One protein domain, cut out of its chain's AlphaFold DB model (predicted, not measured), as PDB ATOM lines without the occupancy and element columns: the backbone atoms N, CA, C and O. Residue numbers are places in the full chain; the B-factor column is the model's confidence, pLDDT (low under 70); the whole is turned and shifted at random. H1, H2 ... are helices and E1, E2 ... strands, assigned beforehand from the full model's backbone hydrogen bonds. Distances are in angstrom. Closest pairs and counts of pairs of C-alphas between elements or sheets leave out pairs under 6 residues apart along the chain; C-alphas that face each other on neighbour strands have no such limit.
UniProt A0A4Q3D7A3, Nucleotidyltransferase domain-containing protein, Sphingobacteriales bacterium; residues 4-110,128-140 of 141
ATOM      1  N   THR A   4      34.939 -12.435   8.476       50.75
ATOM      2  CA  THR A   4      34.247 -13.672   8.096       50.75
ATOM      3  C   THR A   4      32.725 -13.615   8.250       50.75
ATOM      4  O   THR A   4      32.026 -14.241   7.456       50.75
ATOM      5  N   GLU A   5      32.180 -12.863   9.212       55.94
ATOM      6  CA  GLU A   5      30.720 -12.820   9.430       55.94
ATOM      7  C   GLU A   5      29.973 -12.027   8.352       55.94
ATOM      8  O   GLU A   5      28.834 -12.356   8.028       55.94
ATOM      9  N   PHE A   6      30.591 -10.992   7.775       65.31
ATOM     10  CA  PHE A   6      29.965 -10.214   6.703       65.31
ATOM     11  C   PHE A   6      29.984 -10.979   5.377       65.31
ATOM     12  O   PHE A   6      28.956 -11.072   4.707       65.31
ATOM     13  N   LEU A   7      31.118 -11.606   5.043       61.97
ATOM     14  CA  LEU A   7      31.239 -12.461   3.859       61.97
ATOM     15  C   LEU A   7      30.257 -13.641   3.899       61.97
ATOM     16  O   LEU A   7      29.660 -13.964   2.879       61.97
ATOM     17  N   ALA A   8      30.018 -14.227   5.078       65.62
ATOM     18  CA  ALA A   8      29.047 -15.310   5.258       65.62
ATOM     19  C   ALA A   8      27.581 -14.890   5.020       65.62
ATOM     20  O   ALA A   8      26.706 -15.748   4.911       65.62
ATOM     21  N   ARG A   9      27.295 -13.583   4.953       79.94
ATOM     22  CA  ARG A   9      25.951 -13.031   4.708       79.94
ATOM     23  C   ARG A   9      25.753 -12.558   3.271       79.94
ATOM     24  O   ARG A   9      24.640 -12.159   2.927       79.94
ATOM     25  N   LEU A  10      26.800 -12.584   2.445       86.94
ATOM     26  CA  LEU A  10      26.671 -12.281   1.024       86.94
ATOM     27  C   LEU A  10      25.851 -13.378   0.328       86.94
ATOM     28  O   LEU A  10      25.990 -14.557   0.664       86.94
ATOM     29  N   PRO A  11      25.009 -13.028  -0.658       91.62
ATOM     30  CA  PRO A  11      24.412 -14.025  -1.536       91.62
ATOM     31  C   PRO A  11      25.500 -14.880  -2.198       91.62
ATOM     32  O   PRO A  11      26.552 -14.356  -2.561       91.62
ATOM     33  N   ALA A  12      25.228 -16.174  -2.402       90.69
ATOM     34  CA  ALA A  12      26.218 -17.132  -2.906       90.69
ATOM     35  C   ALA A  12      26.924 -16.652  -4.188       90.69
ATOM     36  O   ALA A  12      28.146 -16.632  -4.238       90.69
ATOM     37  N   HIS A  13      26.166 -16.144  -5.164       91.19
ATOM     38  CA  HIS A  13      26.731 -15.623  -6.412       91.19
ATOM     39  C   HIS A  13      27.696 -14.443  -6.197       91.19
ATOM     40  O   HIS A  13      28.709 -14.351  -6.880       91.19
ATOM     41  N   VAL A  14      27.434 -13.558  -5.227       92.75
ATOM     42  CA  VAL A  14      28.338 -12.439  -4.900       92.75
ATOM     43  C   VAL A  14      29.594 -12.957  -4.205       92.75
ATOM     44  O   VAL A  14      30.697 -12.512  -4.514       92.75
ATOM     45  N   ALA A  15      29.439 -13.915  -3.287       92.00
ATOM     46  CA  ALA A  15      30.566 -14.550  -2.609       92.00
ATOM     47  C   ALA A  15      31.498 -15.262  -3.607       92.00
ATOM     48  O   ALA A  15      32.716 -15.126  -3.495       92.00
ATOM     49  N   ASP A  16      30.935 -15.934  -4.617       92.44
ATOM     50  CA  ASP A  16      31.689 -16.591  -5.688       92.44
ATOM     51  C   ASP A  16      32.495 -15.581  -6.520       92.44
ATOM     52  O   ASP A  16      33.670 -15.821  -6.805       92.44
ATOM     53  N   ILE A  17      31.914 -14.424  -6.865       93.69
ATOM     54  CA  ILE A  17      32.646 -13.352  -7.559       93.69
ATOM     55  C   ILE A  17      33.774 -12.805  -6.687       93.69
ATOM     56  O   ILE A  17      34.905 -12.689  -7.154       93.69
ATOM     57  N   VAL A  18      33.516 -12.522  -5.408       92.88
ATOM     58  CA  VAL A  18      34.563 -12.065  -4.481       92.88
ATOM     59  C   VAL A  18      35.694 -13.091  -4.388       92.88
ATOM     60  O   VAL A  18      36.860 -12.702  -4.365       92.88
ATOM     61  N   GLN A  19      35.383 -14.388  -4.373       92.06
ATOM     62  CA  GLN A  19      36.393 -15.445  -4.357       92.06
ATOM     63  C   GLN A  19      37.235 -15.465  -5.641       92.06
ATOM     64  O   GLN A  19      38.460 -15.481  -5.552       92.06
ATOM     65  N   GLN A  20      36.610 -15.362  -6.817       92.69
ATOM     66  CA  GLN A  20      37.332 -15.264  -8.093       92.69
ATOM     67  C   GLN A  20      38.258 -14.040  -8.137       92.69
ATOM     68  O   GLN A  20      39.394 -14.131  -8.596       92.69
ATOM     69  N   LEU A  21      37.795 -12.895  -7.625       93.25
ATOM     70  CA  LEU A  21      38.599 -11.676  -7.556       93.25
ATOM     71  C   LEU A  21      39.810 -11.838  -6.627       93.25
ATOM     72  O   LEU A  21      40.884 -11.344  -6.951       93.25
ATOM     73  N   LYS A  22      39.679 -12.549  -5.500       92.00
ATOM     74  CA  LYS A  22      40.805 -12.842  -4.587       92.00
ATOM     75  C   LYS A  22      41.894 -13.689  -5.240       92.00
ATOM     76  O   LYS A  22      43.078 -13.498  -4.954       92.00
ATOM     77  N   GLU A  23      41.471 -14.649  -6.056       91.19
ATOM     78  CA  GLU A  23      42.344 -15.600  -6.746       91.19
ATOM     79  C   GLU A  23      43.117 -14.958  -7.903       91.19
ATOM     80  O   GLU A  23      44.148 -15.487  -8.319       91.19
ATOM     81  N   ASP A  24      42.677 -13.793  -8.385       88.94
ATOM     82  CA  ASP A  24      43.424 -13.018  -9.368       88.94
ATOM     83  C   ASP A  24      44.736 -12.488  -8.756       88.94
ATOM     84  O   ASP A  24      44.780 -11.794  -7.731       88.94
ATOM     85  N   MET A  25      45.851 -12.840  -9.397       81.81
ATOM     86  CA  MET A  25      47.205 -12.545  -8.934       81.81
ATOM     87  C   MET A  25      47.505 -11.052  -8.866       81.81
ATOM     88  O   MET A  25      48.428 -10.674  -8.148       81.81
ATOM     89  N   ASP A  26      46.738 -10.201  -9.538       91.50
ATOM     90  CA  ASP A  26      46.946  -8.755  -9.497       91.50
ATOM     91  C   ASP A  26      46.013  -8.039  -8.503       91.50
ATOM     92  O   ASP A  26      46.172  -6.840  -8.285       91.50
ATOM     93  N   SER A  27      45.085  -8.743  -7.849       92.31
ATOM     94  CA  SER A  27      44.157  -8.157  -6.876       92.31
ATOM     95  C   SER A  27      44.828  -7.771  -5.559       92.31
ATOM     96  O   SER A  27      45.514  -8.575  -4.930       92.31
ATOM     97  N   LEU A  28      44.579  -6.544  -5.104       92.62
ATOM     98  CA  LEU A  28      45.077  -6.008  -3.837       92.62
ATOM     99  C   LEU A  28      43.962  -5.854  -2.810       92.62
ATOM    100  O   LEU A  28      44.135  -6.248  -1.663       92.62
ATOM    101  N   GLU A  29      42.823  -5.293  -3.212       93.69
ATOM    102  CA  GLU A  29      41.684  -5.062  -2.323       93.69
ATOM    103  C   GLU A  29      40.374  -5.258  -3.083       93.69
ATOM    104  O   GLU A  29      40.266  -4.886  -4.251       93.69
ATOM    105  N   VAL A  30      39.361  -5.785  -2.401       93.44
ATOM    106  CA  VAL A  30      37.983  -5.844  -2.893       93.44
ATOM    107  C   VAL A  30      37.102  -5.097  -1.904       93.44
ATOM    108  O   VAL A  30      37.063  -5.429  -0.718       93.44
ATOM    109  N   TRP A  31      36.378  -4.104  -2.401       92.75
ATOM    110  CA  TRP A  31      35.477  -3.265  -1.623       92.75
ATOM    111  C   TRP A  31      34.045  -3.414  -2.121       92.75
ATOM    112  O   TRP A  31      33.806  -3.424  -3.324       92.75
ATOM    113  N   LEU A  32      33.086  -3.461  -1.201       91.75
ATOM    114  CA  LEU A  32      31.680  -3.219  -1.499       91.75
ATOM    115  C   LEU A  32      31.450  -1.711  -1.526       91.75
ATOM    116  O   LEU A  32      31.782  -1.020  -0.558       91.75
ATOM    117  N   ILE A  33      30.861  -1.214  -2.605       88.44
ATOM    118  CA  ILE A  33      30.477   0.190  -2.754       88.44
ATOM    119  C   ILE A  33      28.964   0.294  -3.019       88.44
ATOM    120  O   ILE A  33      28.216  -0.674  -2.870       88.44
ATOM    121  N   GLY A  34      28.484   1.496  -3.327       84.50
ATOM    122  CA  GLY A  34      27.115   1.709  -3.775       84.50
ATOM    123  C   GLY A  34      26.056   1.610  -2.677       84.50
ATOM    124  O   GLY A  34      26.294   1.841  -1.482       84.50
ATOM    125  N   SER A  35      24.831   1.311  -3.110       84.56
ATOM    126  CA  SER A  35      23.634   1.350  -2.260       84.56
ATOM    127  C   SER A  35      23.671   0.302  -1.141       84.56
ATOM    128  O   SER A  35      23.231   0.564  -0.017       84.56
ATOM    129  N   ARG A  36      24.258  -0.873  -1.417       88.19
ATOM    130  CA  ARG A  36      24.417  -1.978  -0.458       88.19
ATOM    131  C   ARG A  36      25.420  -1.628   0.641       88.19
ATOM    132  O   ARG A  36      25.133  -1.881   1.807       88.19
ATOM    133  N   ALA A  37      26.536  -0.975   0.304       86.50
ATOM    134  CA  ALA A  37      27.492  -0.480   1.300       86.50
ATOM    135  C   ALA A  37      26.904   0.629   2.188       86.50
ATOM    136  O   ALA A  37      27.260   0.747   3.359       86.50
ATOM    137  N   THR A  38      25.996   1.438   1.638       83.00
ATOM    138  CA  THR A  38      25.419   2.614   2.315       83.00
ATOM    139  C   THR A  38      24.110   2.299   3.063       83.00
ATOM    140  O   THR A  38      23.534   3.183   3.689       83.00
ATOM    141  N   ASN A  39      23.646   1.041   3.057       82.81
ATOM    142  CA  ASN A  39      22.359   0.610   3.631       82.81
ATOM    143  C   ASN A  39      21.127   1.329   3.041       82.81
ATOM    144  O   ASN A  39      20.108   1.477   3.712       82.81
ATOM    145  N   THR A  40      21.206   1.765   1.784       82.50
ATOM    146  CA  THR A  40      20.096   2.400   1.046       82.50
ATOM    147  C   THR A  40      19.541   1.511  -0.069       82.50
ATOM    148  O   THR A  40      18.646   1.924  -0.801       82.50
ATOM    149  N   ALA A  41      20.069   0.294  -0.208       83.81
ATOM    150  CA  ALA A  41      19.652  -0.673  -1.214       83.81
ATOM    151  C   ALA A  41      18.222  -1.192  -1.011       83.81
ATOM    152  O   ALA A  41      17.774  -1.448   0.110       83.81
ATOM    153  N   HIS A  42      17.549  -1.461  -2.127       86.94
ATOM    154  CA  HIS A  42      16.309  -2.226  -2.176       86.94
ATOM    155  C   HIS A  42      16.597  -3.706  -2.455       86.94
ATOM    156  O   HIS A  42      17.726  -4.097  -2.748       86.94
ATOM    157  N   ALA A  43      15.571  -4.559  -2.382       82.94
ATOM    158  CA  ALA A  43      15.726  -5.991  -2.640       82.94
ATOM    159  C   ALA A  43      16.311  -6.281  -4.035       82.94
ATOM    160  O   ALA A  43      17.149  -7.169  -4.159       82.94
ATOM    161  N   THR A  44      15.929  -5.488  -5.039       83.94
ATOM    162  CA  THR A  44      16.345  -5.616  -6.444       83.94
ATOM    163  C   THR A  44      17.600  -4.823  -6.800       83.94
ATOM    164  O   THR A  44      17.971  -4.804  -7.967       83.94
ATOM    165  N   SER A  45      18.218  -4.124  -5.844       83.75
ATOM    166  CA  SER A  45      19.468  -3.414  -6.111       83.75
ATOM    167  C   SER A  45      20.575  -4.409  -6.443       83.75
ATOM    168  O   SER A  45      20.704  -5.445  -5.779       83.75
ATOM    169  N   ASP A  46      21.361  -4.049  -7.442       88.12
ATOM    170  CA  ASP A  46      22.629  -4.657  -7.816       88.12
ATOM    171  C   ASP A  46      23.670  -4.594  -6.687       88.12
ATOM    172  O   ASP A  46      23.464  -4.023  -5.603       88.12
ATOM    173  N   TRP A  47      24.782  -5.282  -6.930       91.00
ATOM    174  CA  TRP A  47      25.956  -5.311  -6.075       91.00
ATOM    175  C   TRP A  47      27.124  -4.647  -6.782       91.00
ATOM    176  O   TRP A  47      27.663  -5.196  -7.736       91.00
ATOM    177  N   ASP A  48      27.549  -3.502  -6.264       89.44
ATOM    178  CA  ASP A  48      28.703  -2.782  -6.786       89.44
ATOM    179  C   ASP A  48      29.976  -3.169  -6.025       89.44
ATOM    180  O   ASP A  48      30.098  -2.941  -4.815       89.44
ATOM    181  N   LEU A  49      30.959  -3.709  -6.735       92.69
ATOM    182  CA  LEU A  49      32.274  -4.041  -6.205       92.69
ATOM    183  C   LEU A  49      33.339  -3.134  -6.819       92.69
ATOM    184  O   LEU A  49      33.362  -2.901  -8.024       92.69
ATOM    185  N   LEU A  50      34.269  -2.658  -5.998       91.69
ATOM    186  CA  LEU A  50      35.493  -2.002  -6.447       91.69
ATOM    187  C   LEU A  50      36.674  -2.932  -6.185       91.69
ATOM    188  O   LEU A  50      37.012  -3.213  -5.035       91.69
ATOM    189  N   LEU A  51      37.323  -3.367  -7.258       93.06
ATOM    190  CA  LEU A  51      38.589  -4.077  -7.213       93.06
ATOM    191  C   LEU A  51      39.732  -3.068  -7.340       93.06
ATOM    192  O   LEU A  51      39.806  -2.350  -8.333       93.06
ATOM    193  N   ARG A  52      40.663  -3.046  -6.385       92.00
ATOM    194  CA  ARG A  52      41.966  -2.395  -6.572       92.00
ATOM    195  C   ARG A  52      43.003  -3.426  -6.964       92.00
ATOM    196  O   ARG A  52      43.142  -4.439  -6.279       92.00
ATOM    197  N   SER A  53      43.745  -3.148  -8.029       93.44
ATOM    198  CA  SER A  53      44.739  -4.061  -8.587       93.44
ATOM    199  C   SER A  53      46.127  -3.431  -8.700       93.44
ATOM    200  O   SER A  53      46.286  -2.219  -8.840       93.44
ATOM    201  N   ALA A  54      47.153  -4.279  -8.676       93.69
ATOM    202  CA  ALA A  54      48.549  -3.909  -8.897       93.69
ATOM    203  C   ALA A  54      48.852  -3.573 -10.368       93.69
ATOM    204  O   ALA A  54      49.901  -3.006 -10.676       93.69
ATOM    205  N   ARG A  55      47.941  -3.921 -11.286       92.44
ATOM    206  CA  ARG A  55      48.038  -3.636 -12.720       92.44
ATOM    207  C   ARG A  55      46.866  -2.808 -13.212       92.44
ATOM    208  O   ARG A  55      45.803  -2.775 -12.595       92.44
ATOM    209  N   GLU A  56      47.088  -2.146 -14.341       90.38
ATOM    210  CA  GLU A  56      46.034  -1.436 -15.051       90.38
ATOM    211  C   GLU A  56      44.964  -2.405 -15.549       90.38
ATOM    212  O   GLU A  56      45.302  -3.479 -16.050       90.38
ATOM    213  N   PRO A  57      43.679  -2.035 -15.446       87.25
ATOM    214  CA  PRO A  57      42.608  -2.915 -15.853       87.25
ATOM    215  C   PRO A  57      42.568  -3.067 -17.375       87.25
ATOM    216  O   PRO A  57      42.687  -2.102 -18.143       87.25
ATOM    217  N   GLU A  58      42.311  -4.295 -17.809       86.62
ATOM    218  CA  GLU A  58      41.951  -4.630 -19.180       86.62
ATOM    219  C   GLU A  58      40.454  -4.957 -19.262       86.62
ATOM    220  O   GLU A  58      39.856  -5.344 -18.259       86.62
ATOM    221  N   PRO A  59      39.805  -4.792 -20.429       84.38
ATOM    222  CA  PRO A  59      38.437  -5.237 -20.618       84.38
ATOM    223  C   PRO A  59      38.332  -6.722 -20.362       84.38
ATOM    224  O   PRO A  59      39.053  -7.525 -20.955       84.38
ATOM    225  N   VAL A  60      37.357  -7.055 -19.543       83.69
ATOM    226  CA  VAL A  60      36.977  -8.420 -19.240       83.69
ATOM    227  C   VAL A  60      35.488  -8.574 -19.511       83.69
ATOM    228  O   VAL A  60      34.714  -7.611 -19.459       83.69
ATOM    229  N   THR A  61      35.094  -9.794 -19.856       84.81
ATOM    230  CA  THR A  61      33.685 -10.155 -19.986       84.81
ATOM    231  C   THR A  61      32.990 -10.011 -18.643       84.81
ATOM    232  O   THR A  61      33.586 -10.308 -17.610       84.81
ATOM    233  N   HIS A  62      31.729  -9.588 -18.672       85.50
ATOM    234  CA  HIS A  62      30.899  -9.508 -17.474       85.50
ATOM    235  C   HIS A  62      30.760 -10.885 -16.829       85.50
ATOM    236  O   HIS A  62      30.396 -11.844 -17.516       85.50
ATOM    237  N   ARG A  63      31.081 -10.991 -15.536       87.88
ATOM    238  CA  ARG A  63      31.063 -12.277 -14.827       87.88
ATOM    239  C   ARG A  63      29.670 -12.701 -14.360       87.88
ATOM    240  O   ARG A  63      29.379 -13.895 -14.372       87.88
ATOM    241  N   CYS A  64      28.824 -11.768 -13.917       88.88
ATOM    242  CA  CYS A  64      27.542 -12.108 -13.295       88.88
ATOM    243  C   CYS A  64      26.522 -10.969 -13.387       88.88
ATOM    244  O   CYS A  64      26.800  -9.844 -12.981       88.88
ATOM    245  N   GLU A  65      25.312 -11.276 -13.860       87.06
ATOM    246  CA  GLU A  65      24.195 -10.329 -13.837       87.06
ATOM    247  C   GLU A  65      23.853  -9.900 -12.402       87.06
ATOM    248  O   GLU A  65      23.812 -10.721 -11.486       87.06
ATOM    249  N   GLY A  66      23.613  -8.602 -12.203       86.19
ATOM    250  CA  GLY A  66      23.335  -8.032 -10.882       86.19
ATOM    251  C   GLY A  66      24.573  -7.813 -10.006       86.19
ATOM    252  O   GLY A  66      24.419  -7.392  -8.859       86.19
ATOM    253  N   VAL A  67      25.778  -8.070 -10.530       91.50
ATOM    254  CA  VAL A  67      27.049  -7.695  -9.903       91.50
ATOM    255  C   VAL A  67      27.862  -6.852 -10.880       91.50
ATOM    256  O   VAL A  67      28.283  -7.329 -11.935       91.50
ATOM    257  N   ASP A  68      28.112  -5.609 -10.500       89.12
ATOM    258  CA  ASP A  68      28.936  -4.672 -11.246       89.12
ATOM    259  C   ASP A  68      30.302  -4.574 -10.581       89.12
ATOM    260  O   ASP A  68      30.415  -4.237  -9.403       89.12
ATOM    261  N   VAL A  69      31.365  -4.868 -11.330       91.00
ATOM    262  CA  VAL A  69      32.731  -4.813 -10.799       91.00
ATOM    263  C   VAL A  69      33.523  -3.730 -11.517       91.00
ATOM    264  O   VAL A  69      33.732  -3.757 -12.732       91.00
ATOM    265  N   LEU A  70      33.979  -2.760 -10.735       89.00
ATOM    266  CA  LEU A  70      34.826  -1.663 -11.156       89.00
ATOM    267  C   LEU A  70      36.273  -2.040 -10.848       89.00
ATOM    268  O   LEU A  70      36.668  -2.115  -9.688       89.00
ATOM    269  N   HIS A  71      37.078  -2.257 -11.878       89.31
ATOM    270  CA  HIS A  71      38.502  -2.533 -11.733       89.31
ATOM    271  C   HIS A  71      39.290  -1.228 -11.745       89.31
ATOM    272  O   HIS A  71      39.230  -0.499 -12.732       89.31
ATOM    273  N   CYS A  72      40.050  -0.955 -10.687       88.12
ATOM    274  CA  CYS A  72      40.859   0.243 -10.505       88.12
ATOM    275  C   CYS A  72      42.352  -0.098 -10.459       88.12
ATOM    276  O   CYS A  72      42.819  -0.773  -9.540       88.12
ATOM    277  N   GLY A  73      43.087   0.395 -11.457       88.88
ATOM    278  CA  GLY A  73      44.535   0.233 -11.564       88.88
ATOM    279  C   GLY A  73      45.335   1.304 -10.813       88.88
ATOM    280  O   GLY A  73      44.768   2.285 -10.322       88.88
ATOM    281  N   PRO A  74      46.672   1.170 -10.764       88.38
ATOM    282  CA  PRO A  74      47.549   2.070 -10.012       88.38
ATOM    283  C   PRO A  74      47.532   3.527 -10.507       88.38
ATOM    284  O   PRO A  74      47.765   4.436  -9.714       88.38
ATOM    285  N   SER A  75      47.221   3.787 -11.780       83.19
ATOM    286  CA  SER A  75      47.047   5.150 -12.308       83.19
ATOM    287  C   SER A  75      45.712   5.806 -11.931       83.19
ATOM    288  O   SER A  75      45.479   6.965 -12.283       83.19
ATOM    289  N   GLY A  76      44.809   5.081 -11.261       76.94
ATOM    290  CA  GLY A  76      43.425   5.512 -11.064       76.94
ATOM    291  C   GLY A  76      42.567   5.362 -12.325       76.94
ATOM    292  O   GLY A  76      41.537   6.019 -12.469       76.94
ATOM    293  N   LYS A  77      42.966   4.533 -13.290       80.25
ATOM    294  CA  LYS A  77      42.071   4.133 -14.378       80.25
ATOM    295  C   LYS A  77      41.031   3.155 -13.844       80.25
ATOM    296  O   LYS A  77      41.406   2.178 -13.198       80.25
ATOM    297  N   ILE A  78      39.757   3.385 -14.178       80.50
ATOM    298  CA  ILE A  78      38.682   2.431 -13.910       80.50
ATOM    299  C   ILE A  78      38.087   1.863 -15.190       80.50
ATOM    300  O   ILE A  78      37.799   2.599 -16.136       80.50
ATOM    301  N   LEU A  79      37.859   0.550 -15.184       83.44
ATOM    302  CA  LEU A  79      37.002  -0.137 -16.145       83.44
ATOM    303  C   LEU A  79      35.905  -0.911 -15.415       83.44
ATOM    304  O   LEU A  79      36.182  -1.630 -14.461       83.44
ATOM    305  N   LEU A  80      34.673  -0.768 -15.893       84.50
ATOM    306  CA  LEU A  80      33.552  -1.620 -15.510       84.50
ATOM    307  C   LEU A  80      33.590  -2.898 -16.358       84.50
ATOM    308  O   LEU A  80      33.776  -2.817 -17.578       84.50
ATOM    309  N   GLU A  81      33.416  -4.061 -15.735       86.06
ATOM    310  CA  GLU A  81      33.298  -5.326 -16.468       86.06
ATOM    311  C   GLU A  81      32.172  -5.304 -17.513       86.06
ATOM    312  O   GLU A  81      31.178  -4.596 -17.382       86.06
ATOM    313  N   GLY A  82      32.322  -6.083 -18.587       79.69
ATOM    314  CA  GLY A  82      31.308  -6.168 -19.644       79.69
ATOM    315  C   GLY A  82      31.282  -4.981 -20.607       79.69
ATOM    316  O   GLY A  82      30.615  -5.050 -21.638       79.69
ATOM    317  N   GLN A  83      32.037  -3.913 -20.333       72.44
ATOM    318  CA  GLN A  83      32.126  -2.751 -21.213       72.44
ATOM    319  C   GLN A  83      33.326  -2.869 -22.177       72.44
ATOM    320  O   GLN A  83      34.481  -2.943 -21.742       72.44
ATOM    321  N   PRO A  84      33.112  -2.831 -23.508       58.22
ATOM    322  CA  PRO A  84      34.191  -2.926 -24.488       58.22
ATOM    323  C   PRO A  84      35.000  -1.618 -24.552       58.22
ATOM    324  O   PRO A  84      34.682  -0.740 -25.345       58.22
ATOM    325  N   ARG A  85      36.035  -1.478 -23.706       56.09
ATOM    326  CA  ARG A  85      37.212  -0.558 -23.758       56.09
ATOM    327  C   ARG A  85      37.010   0.925 -24.171       56.09
ATOM    328  O   ARG A  85      38.004   1.619 -24.338       56.09
ATOM    329  N   LYS A  86      35.787   1.451 -24.330       48.06
ATOM    330  CA  LYS A  86      35.512   2.798 -24.887       48.06
ATOM    331  C   LYS A  86      34.915   3.817 -23.915       48.06
ATOM    332  O   LYS A  86      34.801   4.983 -24.276       48.06
ATOM    333  N   ARG A  87      34.580   3.430 -22.684       49.84
ATOM    334  CA  ARG A  87      34.291   4.381 -21.599       49.84
ATOM    335  C   ARG A  87      35.393   4.271 -20.555       49.84
ATOM    336  O   ARG A  87      35.213   3.641 -19.523       49.84
ATOM    337  N   GLU A  88      36.562   4.833 -20.861       51.62
ATOM    338  CA  GLU A  88      37.569   5.083 -19.829       51.62
ATOM    339  C   GLU A  88      36.996   6.121 -18.862       51.62
ATOM    340  O   GLU A  88      36.978   7.318 -19.150       51.62
ATOM    341  N   ILE A  89      36.487   5.660 -17.722       56.03
ATOM    342  CA  ILE A  89      36.131   6.551 -16.627       56.03
ATOM    343  C   ILE A  89      37.434   6.791 -15.867       56.03
ATOM    344  O   ILE A  89      37.988   5.884 -15.243       56.03
ATOM    345  N   LYS A  90      37.976   8.007 -15.960       49.31
ATOM    346  CA  LYS A  90      39.117   8.396 -15.127       49.31
ATOM    347  C   LYS A  90      38.628   8.593 -13.696       49.31
ATOM    348  O   LYS A  90      37.733   9.402 -13.457       49.31
ATOM    349  N   PHE A  91      39.263   7.931 -12.732       52.16
ATOM    350  CA  PHE A  91      39.020   8.120 -11.297       52.16
ATOM    351  C   PHE A  91      39.586   9.447 -10.770       52.16
ATOM    352  O   PHE A  91      39.882   9.590  -9.592       52.16
ATOM    353  N   THR A  92      39.752  10.454 -11.625       43.78
ATOM    354  CA  THR A  92      40.226  11.784 -11.224       43.78
ATOM    355  C   THR A  92      39.149  12.598 -10.501       43.78
ATOM    356  O   THR A  92      39.440  13.677  -9.996       43.78
ATOM    357  N   GLY A  93      37.908  12.096 -10.447       48.88
ATOM    358  CA  GLY A  93      36.788  12.705  -9.723       48.88
ATOM    359  C   GLY A  93      36.412  12.022  -8.404       48.88
ATOM    360  O   GLY A  93      35.527  12.528  -7.721       48.88
ATOM    361  N   PHE A  94      37.051  10.901  -8.046       58.03
ATOM    362  CA  PHE A  94      36.731  10.141  -6.838       58.03
ATOM    363  C   PHE A  94      37.642  10.575  -5.689       58.03
ATOM    364  O   PHE A  94      38.839  10.293  -5.697       58.03
ATOM    365  N   MET A  95      37.095  11.247  -4.676       66.56
ATOM    366  CA  MET A  95      37.831  11.389  -3.418       66.56
ATOM    367  C   MET A  95      37.668  10.084  -2.653       66.56
ATOM    368  O   MET A  95      36.547   9.775  -2.270       66.56
ATOM    369  N   TRP A  96      38.744   9.321  -2.461       78.75
ATOM    370  CA  TRP A  96      38.761   8.145  -1.591       78.75
ATOM    371  C   TRP A  96      39.433   8.502  -0.271       78.75
ATOM    372  O   TRP A  96      40.595   8.902  -0.255       78.75
ATOM    373  N   GLU A  97      38.720   8.331   0.832       82.00
ATOM    374  CA  GLU A  97      39.197   8.643   2.174       82.00
ATOM    375  C   GLU A  97      39.018   7.411   3.061       82.00
ATOM    376  O   GLU A  97      37.896   6.988   3.334       82.00
ATOM    377  N   ALA A  98      40.122   6.813   3.511       81.69
ATOM    378  CA  ALA A  98      40.053   5.726   4.480       81.69
ATOM    379  C   ALA A  98      39.594   6.278   5.839       81.69
ATOM    380  O   ALA A  98      40.203   7.202   6.372       81.69
ATOM    381  N   ILE A  99      38.532   5.700   6.401       84.12
ATOM    382  CA  ILE A  99      38.021   6.048   7.737       84.12
ATOM    383  C   ILE A  99      38.593   5.090   8.777       84.12
ATOM    384  O   ILE A  99      38.918   5.482   9.895       84.12
ATOM    385  N   SER A 100      38.683   3.812   8.419       85.12
ATOM    386  CA  SER A 100      39.200   2.740   9.263       85.12
ATOM    387  C   SER A 100      39.792   1.629   8.385       85.12
ATOM    388  O   SER A 100      39.649   1.692   7.163       85.12
ATOM    389  N   PRO A 101      40.404   0.581   8.965       83.56
ATOM    390  CA  PRO A 101      40.914  -0.550   8.190       83.56
ATOM    391  C   PRO A 101      39.862  -1.266   7.331       83.56
ATOM    392  O   PRO A 101      40.230  -1.922   6.371       83.56
ATOM    393  N   VAL A 102      38.570  -1.147   7.662       86.06
ATOM    394  CA  VAL A 102      37.474  -1.855   6.968       86.06
ATOM    395  C   VAL A 102      36.448  -0.919   6.330       86.06
ATOM    396  O   VAL A 102      35.443  -1.367   5.782       86.06
ATOM    397  N   GLU A 103      36.665   0.392   6.417       88.25
ATOM    398  CA  GLU A 103      35.693   1.389   5.981       88.25
ATOM    399  C   GLU A 103      36.386   2.564   5.305       88.25
ATOM    400  O   GLU A 103      37.345   3.132   5.832       88.25
ATOM    401  N   ALA A 104      35.838   2.975   4.168       87.50
ATOM    402  CA  ALA A 104      36.243   4.181   3.475       87.50
ATOM    403  C   ALA A 104      35.021   5.004   3.066       87.50
ATOM    404  O   ALA A 104      33.900   4.504   2.953       87.50
ATOM    405  N   ARG A 105      35.251   6.290   2.834       84.94
ATOM    406  CA  ARG A 105      34.338   7.164   2.112       84.94
ATOM    407  C   ARG A 105      34.826   7.327   0.696       84.94
ATOM    408  O   ARG A 105      36.025   7.452   0.449       84.94
ATOM    409  N   TYR A 106      33.870   7.393  -0.213       78.94
ATOM    410  CA  TYR A 106      34.143   7.812  -1.566       78.94
ATOM    411  C   TYR A 106      33.110   8.822  -2.046       78.94
ATOM    412  O   TYR A 106      31.925   8.693  -1.755       78.94
ATOM    413  N   SER A 107      33.533   9.835  -2.792       67.75
ATOM    414  CA  SER A 107      32.605  10.697  -3.526       67.75
ATOM    415  C   SER A 107      32.677  10.348  -5.004       67.75
ATOM    416  O   SER A 107      33.590  10.748  -5.717       67.75
ATOM    417  N   GLY A 108      31.720   9.544  -5.460       58.31
ATOM    418  CA  GLY A 108      31.517   9.316  -6.882       58.31
ATOM    419  C   GLY A 108      30.727  10.464  -7.497       58.31
ATOM    420  O   GLY A 108      29.918  11.114  -6.833       58.31
ATOM    421  N   ILE A 109      30.918  10.688  -8.791       50.06
ATOM    422  CA  ILE A 109      29.902  11.373  -9.585       50.06
ATOM    423  C   ILE A 109      28.712  10.423  -9.599       50.06
ATOM    424  O   ILE A 109      28.787   9.344 -10.186       50.06
ATOM    425  N   GLN A 110      27.634  10.786  -8.910       45.41
ATOM    426  CA  GLN A 110      26.362  10.128  -9.141       45.41
ATOM    427  C   GLN A 110      26.046  10.371 -10.619       45.41
ATOM    428  O   GLN A 110      25.881  11.523 -11.029       45.41
ATOM    429  N   VAL A 128      25.905  17.384  -7.503       48.41
ATOM    430  CA  VAL A 128      25.926  17.193  -6.050       48.41
ATOM    431  C   VAL A 128      26.706  15.920  -5.725       48.41
ATOM    432  O   VAL A 128      26.331  14.820  -6.128       48.41
ATOM    433  N   ARG A 129      27.815  16.075  -4.999       57.84
ATOM    434  CA  ARG A 129      28.668  14.971  -4.549       57.84
ATOM    435  C   ARG A 129      28.279  14.603  -3.126       57.84
ATOM    436  O   ARG A 129      28.558  15.359  -2.198       57.84
ATOM    437  N   PHE A 130      27.651  13.449  -2.947       58.53
ATOM    438  CA  PHE A 130      27.407  12.903  -1.615       58.53
ATOM    439  C   PHE A 130      28.523  11.918  -1.256       58.53
ATOM    440  O   PHE A 130      28.863  11.072  -2.085       58.53
ATOM    441  N   PRO A 131      29.116  12.009  -0.051       69.25
ATOM    442  CA  PRO A 131      30.028  10.977   0.417       69.25
ATOM    443  C   PRO A 131      29.246   9.670   0.580       69.25
ATOM    444  O   PRO A 131      28.325   9.581   1.391       69.25
ATOM    445  N   ALA A 132      29.611   8.666  -0.207       79.06
ATOM    446  CA  ALA A 132      29.104   7.308  -0.121       79.06
ATOM    447  C   ALA A 132      30.053   6.442   0.712       79.06
ATOM    448  O   ALA A 132      31.248   6.731   0.846       79.06
ATOM    449  N   LYS A 133      29.503   5.380   1.302       85.81
ATOM    450  CA  LYS A 133      30.256   4.435   2.124       85.81
ATOM    451  C   LYS A 133      30.851   3.331   1.253       85.81
ATOM    452  O   LYS A 133      30.181   2.839   0.353       85.81
ATOM    453  N   ALA A 134      32.069   2.905   1.569       89.12
ATOM    454  CA  ALA A 134      32.665   1.669   1.084       89.12
ATOM    455  C   ALA A 134      33.054   0.768   2.261       89.12
ATOM    456  O   ALA A 134      33.494   1.252   3.308       89.12
ATOM    457  N   LEU A 135      32.892  -0.542   2.081       90.62
ATOM    458  CA  LEU A 135      33.223  -1.569   3.068       90.62
ATOM    459  C   LEU A 135      34.259  -2.525   2.488       90.62
ATOM    460  O   LEU A 135      34.074  -3.030   1.382       90.62
ATOM    461  N   LEU A 136      35.338  -2.778   3.222       91.19
ATOM    462  CA  LEU A 136      36.358  -3.724   2.788       91.19
ATOM    463  C   LEU A 136      35.801  -5.147   2.887       91.19
ATOM    464  O   LEU A 136      35.310  -5.552   3.937       91.19
ATOM    465  N   LEU A 137      35.881  -5.903   1.794       90.94
ATOM    466  CA  LEU A 137      35.533  -7.327   1.764       90.94
ATOM    467  C   LEU A 137      36.772  -8.210   1.882       90.94
ATOM    468  O   LEU A 137      36.693  -9.334   2.379       90.94
ATOM    469  N   TRP A 138      37.902  -7.725   1.372       92.38
ATOM    470  CA  TRP A 138      39.172  -8.434   1.404       92.38
ATOM    471  C   TRP A 138      40.332  -7.519   1.033       92.38
ATOM    472  O   TRP A 138      40.182  -6.659   0.166       92.38
ATOM    473  N   HIS A 139      41.501  -7.775   1.613       90.69
ATOM    474  CA  HIS A 139      42.765  -7.194   1.180       90.69
ATOM    475  C   HIS A 139      43.882  -8.244   1.197       90.69
ATOM    476  O   HIS A 139      43.837  -9.210   1.965       90.69
ATOM    477  N   ARG A 140      44.892  -8.046   0.351       86.94
ATOM    478  CA  ARG A 140      46.142  -8.809   0.358       86.94
ATOM    479  C   ARG A 140      47.113  -8.189   1.375       86.94
ATOM    480  O   ARG A 140      47.191  -6.965   1.471       86.94
TER     481      ARG A 140
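AT A GLANCE: This is residues 4 to 110 and 128 to 140 of the 141 residues of the protein "Nucleotidyltransferase domain-containing protein" of Sphingobacteriales bacterium (UniProt A0A4Q3D7A3). One strongly twisted sheet of seven strands curls like part of a barrel, left open between its edge strands E4 and E5, with helix H2 packed along the outside of E1 and E2. Residues 81 to 94 pass across the open side from E4 to E5, while short H3 sits beside the strands and short H1 only grazes the sheet. The printed part has 120 residues, in the order H1 H2 E1 H3 E2 E3 E4 E5 E6 E7; the sheet runs E4 E3 E2 E1 E7 E6 E5 and is mixed. The class is mixed, helices and strands; the whole is compact, with a radius of gyration of the C-alphas of 13.5 A, and rounded, spanning 34 by 33 by 29 A.

IN THESE COORDINATES: Across the sheet come E4, residues 77 to 80, 10.3 A; E3, residues 67 to 72, 15.9 A; E2, residues 47 to 53, 19.0 A; E1, residues 27 to 33, 16.5 A; E7, residues 132 to 139, 20.0 A; E6, residues 103 to 107, 13.7 A; and E5, residues 95 to 100, 15.4 A. H2 is residues 12 to 23, 16.6 A; H1 is residues 4 to 7, 5.3 A; H3 is residues 34 to 37, 5.5 A. C-alpha 4 is at (34.247, -13.672, 8.096), C-alpha 27 at (44.157, -8.157, -6.876) and C-alpha 139 at (42.765, -7.194, 1.180).

HOW THE PARTS SIT: E2 and E3 are parallel, with N 70 and O 49 2.8 A apart. The other neighbour pairs are antiparallel; within hydrogen-bond range are, for instance, N 31 and O 50 of E1 and E2 at 2.9 A, N 79 and O 71 of the hairpin E3 and E4 at 3.0 A, and N 105 and O 97 of the hairpin E5 and E6 at 2.8 A. E7 is staggered: residues 132 to 135 pair with E6, N 134 to O 104 at 2.8 A, and residues 135 to 139 with E1, N 137 to O 30 at 2.8 A. H2 and the sheet make two layers, a helix on one face of a sheet; its height over the sheet is 9.2 A, over E2 and E1, and it runs along the strands, at 1 degrees to E1 on the local plane. The closest C-alphas of H2 and E1, Leu 21 and Ser 27, are 6.6 A apart. H3 is on the sheet at a height of 5.3 A, over none of the strands. H1 and H2 are close but not clearly touching, C-alphas of Leu 7 and Ala 15 at 6.8 A. In H2 every O i to N i+4 pair is within hydrogen-bond range; H1 and H3 are too short for one.

THE WHOLE: The C-alphas farthest apart, Glu 5 and Lys 86, are 38.0 A apart. Residues 111 to 127 are not printed, and C-alphas 110 and 128 are 7.7 A apart across the cut. The links E2 to E3 and E4 to E5 are long. Mean pLDDT of the printed part is 80.9; residues 4 to 8, 84 to 95, 107 to 110 and 128 to 131 are under 70.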